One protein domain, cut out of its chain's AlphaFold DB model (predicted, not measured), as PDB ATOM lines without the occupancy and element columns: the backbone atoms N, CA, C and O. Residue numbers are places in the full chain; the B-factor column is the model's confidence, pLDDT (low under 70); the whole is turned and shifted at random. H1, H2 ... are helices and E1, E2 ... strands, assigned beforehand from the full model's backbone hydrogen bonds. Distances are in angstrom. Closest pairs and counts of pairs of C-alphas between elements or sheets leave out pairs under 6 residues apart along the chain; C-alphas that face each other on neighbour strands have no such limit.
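AT A GLANCE: This is residues 2 to 72 of the 157 residues of an uncharacterized protein of Pseudobutyrivibrio xylanivorans (UniProt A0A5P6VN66). You will see one strongly twisted wall of five strands, with helix H2 packed over it and running along its strands. The short helices H1 and H3 lie toward opposite ends of the longest axis, each only grazing the sheet, while E1 and E4 lie nearest the middle. The printed part has 71 residues with three named helices and five named strands, in the order E1 H1 E2 E3 E4 H2 E5 H3. The sheet runs E2 E3 E4 E1 E5 and is mixed, and the class is mixed, helices and strands. The whole is compact, with a radius of gyration of the C-alphas of 11.6 A and spans of 33 by 26 by 18 A.

IN THESE COORDINATES: Find C-alpha 2 at (48.537, 1.299, -38.962); from there E1 runs 12.2 A through residues 2 to 6. H1 is residues 13 to 16 and E2 residues 20 to 23. E3, residues 26 to 31, is 15.8 A long, and E4, residues 34 to 39, is 15.7 A long. H2 begins at C-alpha 42, at (38.956, 10.188, -31.188), and runs 12.3 A to residue 50. E5, residues 56 to 60, measures 12.4 A. H3, residues 68 to 72, ends at C-alpha 72, at (38.740, -0.442, -23.874).

HOW THE PARTS SIT: Start at E1, an inner strand parallel to E4, with N 3 and O 35 2.8 A apart, and parallel to the edge strand E5, with N 4 and O 57 2.8 A apart. E2, E3 and E4 form a meander, each strand the antiparallel neighbour of the one before, in two hairpins: look for N 21 and O 28 at 2.8 A, and N 29 and O 36 at 2.8 A. E1, H1, E2 and E4, H2, E5 are split strand-helix-strand units, two strands of one sheet with a helix between them in the chain and one or more other strands between them in the sheet, E3 and E4 in the first unit and E1 in the second; both crossovers are right-handed. H2 has a height over the sheet of 8.7 A and lies over E4, along the strands at 0 degrees on the local plane; it is only just not over E1, on which 2 of its C-alphas fall. H2 and H3 only just touch, with 3 pairs of C-alphas within 8 A, the closest being those of Asn 46 and Ile 70, 7.2 A apart. H1 is apart from H2 and H3. In H2 and H3 every O i to N i+4 pair is within hydrogen-bond range; H1 is too short for such a pair.

THE WHOLE: The two C-alphas farthest apart are those of Leu 18 and Glu 65, at 33.3 A. The printed part has no cut and no long link. The mean pLDDT of the printed part is 90.9, and residue 52 alone is under 70.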
ATOM      1  N   ILE A   2      48.797  -0.112 -39.237       94.88
ATOM      2  CA  ILE A   2      48.537   1.299 -38.962       94.88
ATOM      3  C   ILE A   2      49.121   1.609 -37.584       94.88
ATOM      4  O   ILE A   2      48.916   0.844 -36.646       94.88
ATOM      5  N   TYR A   3      49.854   2.707 -37.480       95.56
ATOM      6  CA  TYR A   3      50.289   3.288 -36.219       95.56
ATOM      7  C   TYR A   3      49.564   4.615 -36.036       95.56
ATOM      8  O   TYR A   3      49.596   5.461 -36.927       95.56
ATOM      9  N   ILE A   4      48.919   4.796 -34.897       96.12
ATOM     10  CA  ILE A   4      48.208   6.016 -34.541       96.12
ATOM     11  C   ILE A   4      48.948   6.644 -33.366       96.12
ATOM     12  O   ILE A   4      49.003   6.048 -32.296       96.12
ATOM     13  N   GLU A   5      49.509   7.835 -33.561       96.50
ATOM     14  CA  GLU A   5      49.971   8.673 -32.452       96.50
ATOM     15  C   GLU A   5      48.784   9.523 -32.002       96.50
ATOM     16  O   GLU A   5      48.415  10.479 -32.690       96.50
ATOM     17  N   LEU A   6      48.163   9.138 -30.882       95.69
ATOM     18  CA  LEU A   6      47.017   9.836 -30.312       95.69
ATOM     19  C   LEU A   6      47.509  10.991 -29.433       95.69
ATOM     20  O   LEU A   6      47.737  10.840 -28.226       95.69
ATOM     21  N   SER A   7      47.737  12.143 -30.066       93.19
ATOM     22  CA  SER A   7      48.259  13.341 -29.411       93.19
ATOM     23  C   SER A   7      47.956  14.620 -30.188       93.19
ATOM     24  O   SER A   7      47.978  14.624 -31.417       93.19
ATOM     25  N   ASP A   8      47.758  15.726 -29.466       89.31
ATOM     26  CA  ASP A   8      47.679  17.070 -30.059       89.31
ATOM     27  C   ASP A   8      49.034  17.545 -30.609       89.31
ATOM     28  O   ASP A   8      49.099  18.353 -31.533       89.31
ATOM     29  N   GLU A   9      50.129  17.024 -30.050       91.50
ATOM     30  CA  GLU A   9      51.498  17.378 -30.415       91.50
ATOM     31  C   GLU A   9      52.253  16.124 -30.850       91.50
ATOM     32  O   GLU A   9      52.726  15.340 -30.025       91.50
ATOM     33  N   SER A  10      52.378  15.938 -32.163       90.62
ATOM     34  CA  SER A  10      53.069  14.773 -32.708       90.62
ATOM     35  C   SER A  10      54.586  14.895 -32.584       90.62
ATOM     36  O   SER A  10      55.202  15.828 -33.107       90.62
ATOM     37  N   LYS A  11      55.202  13.882 -31.974       90.38
ATOM     38  CA  LYS A  11      56.657  13.690 -31.950       90.38
ATOM     39  C   LYS A  11      57.170  13.042 -33.234       90.38
ATOM     40  O   LYS A  11      58.356  13.150 -33.533       90.38
ATOM     41  N   LEU A  12      56.297  12.378 -33.993       90.38
ATOM     42  CA  LEU A  12      56.658  11.684 -35.230       90.38
ATOM     43  C   LEU A  12      56.578  12.566 -36.477       90.38
ATOM     44  O   LEU A  12      57.141  12.197 -37.508       90.38
ATOM     45  N   LEU A  13      55.928  13.732 -36.415       90.00
ATOM     46  CA  LEU A  13      55.745  14.597 -37.585       90.00
ATOM     47  C   LEU A  13      57.072  14.977 -38.260       90.00
ATOM     48  O   LEU A  13      57.151  14.983 -39.487       90.00
ATOM     49  N   SER A  14      58.126  15.238 -37.484       88.88
ATOM     50  CA  SER A  14      59.467  15.537 -38.008       88.88
ATOM     51  C   SER A  14      60.112  14.353 -38.738       88.88
ATOM     52  O   SER A  14      60.967  14.557 -39.598       88.88
ATOM     53  N   VAL A  15      59.691  13.127 -38.424       84.50
ATOM     54  CA  VAL A  15      60.218  11.880 -38.993       84.50
ATOM     55  C   VAL A  15      59.455  11.490 -40.258       84.50
ATOM     56  O   VAL A  15      60.062  11.129 -41.263       84.50
ATOM     57  N   VAL A  16      58.120  11.566 -40.231       88.75
ATOM     58  CA  VAL A  16      57.268  11.030 -41.312       88.75
ATOM     59  C   VAL A  16      56.639  12.103 -42.205       88.75
ATOM     60  O   VAL A  16      56.081  11.774 -43.251       88.75
ATOM     61  N   GLY A  17      56.744  13.383 -41.835       82.38
ATOM     62  CA  GLY A  17      55.981  14.488 -42.425       82.38
ATOM     63  C   GLY A  17      56.177  14.710 -43.927       82.38
ATOM     64  O   GLY A  17      55.273  15.222 -44.585       82.38
ATOM     65  N   LEU A  18      57.310  14.284 -44.491       85.31
ATOM     66  CA  LEU A  18      57.594  14.402 -45.928       85.31
ATOM     67  C   LEU A  18      56.889  13.329 -46.781       85.31
ATOM     68  O   LEU A  18      56.753  13.506 -47.987       85.31
ATOM     69  N   ASN A  19      56.392  12.246 -46.171       85.44
ATOM     70  CA  ASN A  19      55.808  11.094 -46.869       85.44
ATOM     71  C   ASN A  19      54.273  11.065 -46.781       85.44
ATOM     72  O   ASN A  19      53.673  10.023 -46.495       85.44
ATOM     73  N   GLY A  20      53.637  12.222 -46.979       90.75
ATOM     74  CA  GLY A  20      52.185  12.378 -46.885       90.75
ATOM     75  C   GLY A  20      51.413  11.525 -47.899       90.75
ATOM     76  O   GLY A  20      51.777  11.420 -49.067       90.75
ATOM     77  N   THR A  21      50.315  10.925 -47.449       94.06
ATOM     78  CA  THR A  21      49.398  10.100 -48.244       94.06
ATOM     79  C   THR A  21      47.981  10.180 -47.662       94.06
ATOM     80  O   THR A  21      47.724  10.883 -46.681       94.06
ATOM     81  N   LYS A  22      47.039   9.450 -48.261       92.69
ATOM     82  CA  LYS A  22      45.729   9.172 -47.669       92.69
ATOM     83  C   LYS A  22      45.549   7.678 -47.422       92.69
ATOM     84  O   LYS A  22      46.022   6.866 -48.217       92.69
ATOM     85  N   LEU A  23      44.854   7.332 -46.344       91.06
ATOM     86  CA  LEU A  23      44.405   5.975 -46.039       91.06
ATOM     87  C   LEU A  23      42.907   6.034 -45.743       91.06
ATOM     88  O   LEU A  23      42.511   6.679 -44.785       91.06
ATOM     89  N   ASN A  24      42.073   5.430 -46.593       86.88
ATOM     90  CA  ASN A  24      40.608   5.450 -46.449       86.88
ATOM     91  C   ASN A  24      40.000   6.855 -46.249       86.88
ATOM     92  O   ASN A  24      39.011   7.022 -45.552       86.88
ATOM     93  N   GLY A  25      40.602   7.882 -46.858       88.19
ATOM     94  CA  GLY A  25      40.175   9.279 -46.707       88.19
ATOM     95  C   GLY A  25      40.865  10.046 -45.573       88.19
ATOM     96  O   GLY A  25      40.889  11.273 -45.627       88.19
ATOM     97  N   HIS A  26      41.519   9.354 -44.639       92.00
ATOM     98  CA  HIS A  26      42.281   9.943 -43.539       92.00
ATOM     99  C   HIS A  26      43.658  10.422 -43.989       92.00
ATOM    100  O   HIS A  26      44.297   9.803 -44.849       92.00
ATOM    101  N   LYS A  27      44.137  11.522 -43.398       94.50
ATOM    102  CA  LYS A  27      45.505  12.003 -43.617       94.50
ATOM    103  C   LYS A  27      46.472  11.031 -42.941       94.50
ATOM    104  O   LYS A  27      46.378  10.792 -41.745       94.50
ATOM    105  N   ALA A  28      47.415  10.497 -43.707       95.50
ATOM    106  CA  ALA A  28      48.391   9.541 -43.204       95.50
ATOM    107  C   ALA A  28      49.784   9.837 -43.764       95.50
ATOM    108  O   ALA A  28      49.944  10.621 -44.700       95.50
ATOM    109  N   TYR A  29      50.792   9.170 -43.216       95.50
ATOM    110  CA  TYR A  29      52.172   9.228 -43.683       95.50
ATOM    111  C   TYR A  29      52.715   7.812 -43.826       95.50
ATOM    112  O   TYR A  29      52.495   6.979 -42.950       95.50
ATOM    113  N   LYS A  30      53.402   7.504 -44.927       92.38
ATOM    114  CA  LYS A  30      53.913   6.148 -45.171       92.38
ATOM    115  C   LYS A  30      55.417   6.086 -44.936       92.38
ATOM    116  O   LYS A  30      56.177   6.756 -45.626       92.38
ATOM    117  N   TYR A  31      55.853   5.243 -44.006       89.50
ATOM    118  CA  TYR A  31      57.272   5.033 -43.722       89.50
ATOM    119  C   TYR A  31      57.513   3.593 -43.256       89.50
ATOM    120  O   TYR A  31      56.695   3.040 -42.529       89.50
ATOM    121  N   GLY A  32      58.578   2.941 -43.736       85.62
ATOM    122  CA  GLY A  32      58.929   1.571 -43.321       85.62
ATOM    123  C   GLY A  32      57.834   0.509 -43.536       85.62
ATOM    124  O   GLY A  32      57.771  -0.464 -42.798       85.62
ATOM    125  N   GLY A  33      56.924   0.702 -44.502       87.56
ATOM    126  CA  GLY A  33      55.778  -0.198 -44.720       87.56
ATOM    127  C   GLY A  33      54.594   0.008 -43.760       87.56
ATOM    128  O   GLY A  33      53.603  -0.720 -43.845       87.56
ATOM    129  N   VAL A  34      54.659   1.021 -42.893       91.19
ATOM    130  CA  VAL A  34      53.630   1.383 -41.912       91.19
ATOM    131  C   VAL A  34      52.922   2.664 -42.342       91.19
ATOM    132  O   VAL A  34      53.543   3.577 -42.894       91.19
ATOM    133  N   TYR A  35      51.612   2.727 -42.100       94.25
ATOM    134  CA  TYR A  35      50.844   3.966 -42.209       94.25
ATOM    135  C   TYR A  35      50.759   4.628 -40.838       94.25
ATOM    136  O   TYR A  35      50.193   4.047 -39.918       94.25
ATOM    137  N   TYR A  36      51.311   5.829 -40.715       95.38
ATOM    138  CA  TYR A  36      51.264   6.655 -39.515       95.38
ATOM    139  C   TYR A  36      50.124   7.661 -39.625       95.38
ATOM    140  O   TYR A  36      50.041   8.402 -40.606       95.38
ATOM    141  N   ILE A  37      49.266   7.699 -38.616       95.50
ATOM    142  CA  ILE A  37      48.186   8.670 -38.471       95.50
ATOM    143  C   ILE A  37      48.482   9.463 -37.205       95.50
ATOM    144  O   ILE A  37      48.664   8.895 -36.132       95.50
ATOM    145  N   LEU A  38      48.609  10.776 -37.362       95.75
ATOM    146  CA  LEU A  38      49.007  11.697 -36.301       95.75
ATOM    147  C   LEU A  38      47.786  12.566 -36.014       95.75
ATOM    148  O   LEU A  38      47.466  13.440 -36.824       95.75
ATOM    149  N   THR A  39      47.054  12.258 -34.948       94.94
ATOM    150  CA  THR A  39      45.741  12.862 -34.689       94.94
ATOM    151  C   THR A  39      45.448  12.908 -33.197       94.94
ATOM    152  O   THR A  39      45.887  12.040 -32.452       94.94
ATOM    153  N   SER A  40      44.664  13.886 -32.758       94.25
ATOM    154  CA  SER A  40      44.010  13.875 -31.444       94.25
ATOM    155  C   SER A  40      42.507  13.608 -31.538       94.25
ATOM    156  O   SER A  40      41.807  13.589 -30.528       94.25
ATOM    157  N   ASN A  41      41.993  13.373 -32.748       94.88
ATOM    158  CA  ASN A  41      40.574  13.173 -32.983       94.88
ATOM    159  C   ASN A  41      40.162  11.718 -32.701       94.88
ATOM    160  O   ASN A  41      40.443  10.810 -33.484       94.88
ATOM    161  N   LEU A  42      39.440  11.508 -31.601       94.56
ATOM    162  CA  LEU A  42      38.956  10.188 -31.188       94.56
ATOM    163  C   LEU A  42      37.939   9.581 -32.164       94.56
ATOM    164  O   LEU A  42      37.907   8.361 -32.314       94.56
ATOM    165  N   ASP A  43      37.141  10.394 -32.860       94.25
ATOM    166  CA  ASP A  43      36.174   9.894 -33.846       94.25
ATOM    167  C   ASP A  43      36.886   9.301 -35.062       94.25
ATOM    168  O   ASP A  43      36.493   8.251 -35.569       94.25
ATOM    169  N   GLU A  44      37.977   9.935 -35.494       94.12
ATOM    170  CA  GLU A  44      38.841   9.410 -36.550       94.12
ATOM    171  C   GLU A  44      39.469   8.073 -36.135       94.12
ATOM    172  O   GLU A  44      39.443   7.115 -36.906       94.12
ATOM    173  N   VAL A  45      39.964   7.970 -34.897       94.69
ATOM    174  CA  VAL A  45      40.499   6.704 -34.372       94.69
ATOM    175  C   VAL A  45      39.421   5.622 -34.329       94.69
ATOM    176  O   VAL A  45      39.666   4.500 -34.766       94.69
ATOM    177  N   ASN A  46      38.213   5.945 -33.865       93.75
ATOM    178  CA  ASN A  46      37.100   4.999 -33.822       93.75
ATOM    179  C   ASN A  46      36.726   4.473 -35.215       93.75
ATOM    180  O   ASN A  46      36.578   3.262 -35.377       93.75
ATOM    181  N   GLN A  47      36.650   5.352 -36.219       93.12
ATOM    182  CA  GLN A  47      36.389   4.969 -37.613       93.12
ATOM    183  C   GLN A  47      37.467   4.025 -38.161       93.12
ATOM    184  O   GLN A  47      37.152   3.052 -38.847       93.12
ATOM    185  N   LEU A  48      38.737   4.276 -37.827       92.69
ATOM    186  CA  LEU A  48      39.855   3.421 -38.232       92.69
ATOM    187  C   LEU A  48      39.806   2.044 -37.561       92.69
ATOM    188  O   LEU A  48      40.101   1.049 -38.216       92.69
ATOM    189  N   ILE A  49      39.422   1.972 -36.280       92.62
ATOM    190  CA  ILE A  49      39.241   0.701 -35.557       92.62
ATOM    191  C   ILE A  49      38.086  -0.113 -36.159       92.62
ATOM    192  O   ILE A  49      38.174  -1.340 -36.251       92.62
ATOM    193  N   ASP A  50      37.005   0.552 -36.573       91.06
ATOM    194  CA  ASP A  50      35.847  -0.102 -37.189       91.06
ATOM    195  C   ASP A  50      36.179  -0.730 -38.552       91.06
ATOM    196  O   ASP A  50      35.621  -1.776 -38.908       91.06
ATOM    197  N   ASP A  51      37.141  -0.169 -39.290       81.94
ATOM    198  CA  ASP A  51      37.690  -0.782 -40.499       81.94
ATOM    199  C   ASP A  51      38.687  -1.899 -40.134       81.94
ATOM    200  O   ASP A  51      39.906  -1.738 -40.188       81.94
ATOM    201  N   LYS A  52      38.162  -3.072 -39.742       67.94
ATOM    202  CA  LYS A  52      38.895  -4.256 -39.224       67.94
ATOM    203  C   LYS A  52      39.912  -4.918 -40.186       67.94
ATOM    204  O   LYS A  52      40.180  -6.113 -40.082       67.94
ATOM    205  N   LYS A  53      40.478  -4.201 -41.159       81.19
ATOM    206  CA  LYS A  53      41.366  -4.737 -42.210       81.19
ATOM    207  C   LYS A  53      42.862  -4.598 -41.915       81.19
ATOM    208  O   LYS A  53      43.681  -4.887 -42.790       81.19
ATOM    209  N   ALA A  54      43.254  -4.169 -40.716       87.00
ATOM    210  CA  ALA A  54      44.660  -3.991 -40.367       87.00
ATOM    211  C   ALA A  54      44.947  -4.253 -38.885       87.00
ATOM    212  O   ALA A  54      44.099  -4.058 -38.025       87.00
ATOM    213  N   TRP A  55      46.197  -4.617 -38.597       91.06
ATOM    214  CA  TRP A  55      46.775  -4.460 -37.265       91.06
ATOM    215  C   TRP A  55      46.974  -2.971 -36.980       91.06
ATOM    216  O   TRP A  55      47.637  -2.289 -37.775       91.06
ATOM    217  N   ILE A  56      46.398  -2.494 -35.875       94.00
ATOM    218  CA  ILE A  56      46.436  -1.095 -35.442       94.00
ATOM    219  C   ILE A  56      47.184  -1.016 -34.113       94.00
ATOM    220  O   ILE A  56      46.847  -1.717 -33.161       94.00
ATOM    221  N   ILE A  57      48.196  -0.158 -34.061       94.44
ATOM    222  CA  ILE A  57      48.899   0.222 -32.839       94.44
ATOM    223  C   ILE A  57      48.460   1.640 -32.501       94.44
ATOM    224  O   ILE A  57      48.565   2.521 -33.350       94.44
ATOM    225  N   ILE A  58      47.969   1.851 -31.282       95.56
ATOM    226  CA  ILE A  58      47.555   3.168 -30.795       95.56
ATOM    227  C   ILE A  58      48.505   3.559 -29.671       95.56
ATOM    228  O   ILE A  58      48.496   2.954 -28.600       95.56
ATOM    229  N   ASP A  59      49.338   4.554 -29.939       95.19
ATOM    230  CA  ASP A  59      50.228   5.169 -28.965       95.19
ATOM    231  C   ASP A  59      49.501   6.331 -28.296       95.19
ATOM    232  O   ASP A  59      49.222   7.362 -28.914       95.19
ATOM    233  N   MET A  60      49.124   6.117 -27.040       93.19
ATOM    234  CA  MET A  60      48.301   7.036 -26.268       93.19
ATOM    235  C   MET A  60      49.191   7.844 -25.329       93.19
ATOM    236  O   MET A  60      49.814   7.285 -24.427       93.19
ATOM    237  N   LYS A  61      49.203   9.175 -25.487       89.50
ATOM    238  CA  LYS A  61      49.970  10.069 -24.599       89.50
ATOM    239  C   LYS A  61      49.537   9.948 -23.134       89.50
ATOM    240  O   LYS A  61      50.379  10.025 -22.242       89.50
ATOM    241  N   GLN A  62      48.236   9.804 -22.893       87.38
ATOM    242  CA  GLN A  62      47.648   9.681 -21.561       87.38
ATOM    243  C   GLN A  62      46.379   8.827 -21.604       87.38
ATOM    244  O   GLN A  62      45.759   8.696 -22.659       87.38
ATOM    245  N   LEU A  63      46.006   8.269 -20.448       88.56
ATOM    246  CA  LEU A  63      44.737   7.573 -20.241       88.56
ATOM    247  C   LEU A  63      43.851   8.395 -19.299       88.56
ATOM    248  O   LEU A  63      44.018   8.398 -18.076       88.56
ATOM    249  N   ASP A  64      42.910   9.105 -19.897       88.00
ATOM    250  CA  ASP A  64      41.887   9.932 -19.263       88.00
ATOM    251  C   ASP A  64      40.482   9.427 -19.626       88.00
ATOM    252  O   ASP A  64      40.328   8.400 -20.279       88.00
ATOM    253  N   GLU A  65      39.439  10.128 -19.183       86.50
ATOM    254  CA  GLU A  65      38.048   9.724 -19.432       86.50
ATOM    255  C   GLU A  65      37.689   9.650 -20.922       86.50
ATOM    256  O   GLU A  65      36.896   8.799 -21.318       86.50
ATOM    257  N   GLN A  66      38.279  10.505 -21.761       87.50
ATOM    258  CA  GLN A  66      37.965  10.540 -23.189       87.50
ATOM    259  C   GLN A  66      38.629   9.362 -23.909       87.50
ATOM    260  O   GLN A  66      37.999   8.610 -24.656       87.50
ATOM    261  N   THR A  67      39.912   9.171 -23.626       91.56
ATOM    262  CA  THR A  67      40.764   8.151 -24.239       91.56
ATOM    263  C   THR A  67      40.501   6.741 -23.693       91.56
ATOM    264  O   THR A  67      40.789   5.760 -24.383       91.56
ATOM    265  N   GLN A  68      39.867   6.619 -22.521       89.56
ATOM    266  CA  GLN A  68      39.424   5.352 -21.929       89.56
ATOM    267  C   GLN A  68      38.598   4.505 -22.907       89.56
ATOM    268  O   GLN A  68      38.797   3.295 -23.008       89.56
ATOM    269  N   THR A  69      37.720   5.143 -23.684       88.88
ATOM    270  CA  THR A  69      36.870   4.449 -24.663       88.88
ATOM    271  C   THR A  69      37.688   3.753 -25.753       88.88
ATOM    272  O   THR A  69      37.418   2.604 -26.091       88.88
ATOM    273  N   ILE A  70      38.741   4.399 -26.261       92.12
ATOM    274  CA  ILE A  70      39.674   3.800 -27.226       92.12
ATOM    275  C   ILE A  70      40.452   2.658 -26.572       92.12
ATOM    276  O   ILE A  70      40.555   1.570 -27.139       92.12
ATOM    277  N   PHE A  71      40.951   2.882 -25.357       90.50
ATOM    278  CA  PHE A  71      41.716   1.891 -24.605       90.50
ATOM    279  C   PHE A  71      40.926   0.595 -24.363       90.50
ATOM    280  O   PHE A  71      41.463  -0.510 -24.473       90.50
ATOM    281  N   GLU A  72      39.632   0.702 -24.075       87.44
ATOM    282  CA  GLU A  72      38.740  -0.442 -23.874       87.44
ATOM    283  C   GLU A  72      38.448  -1.216 -25.160       87.44
ATOM    284  O   GLU A  72      38.229  -2.425 -25.097       87.44
TER     285      GLU A  72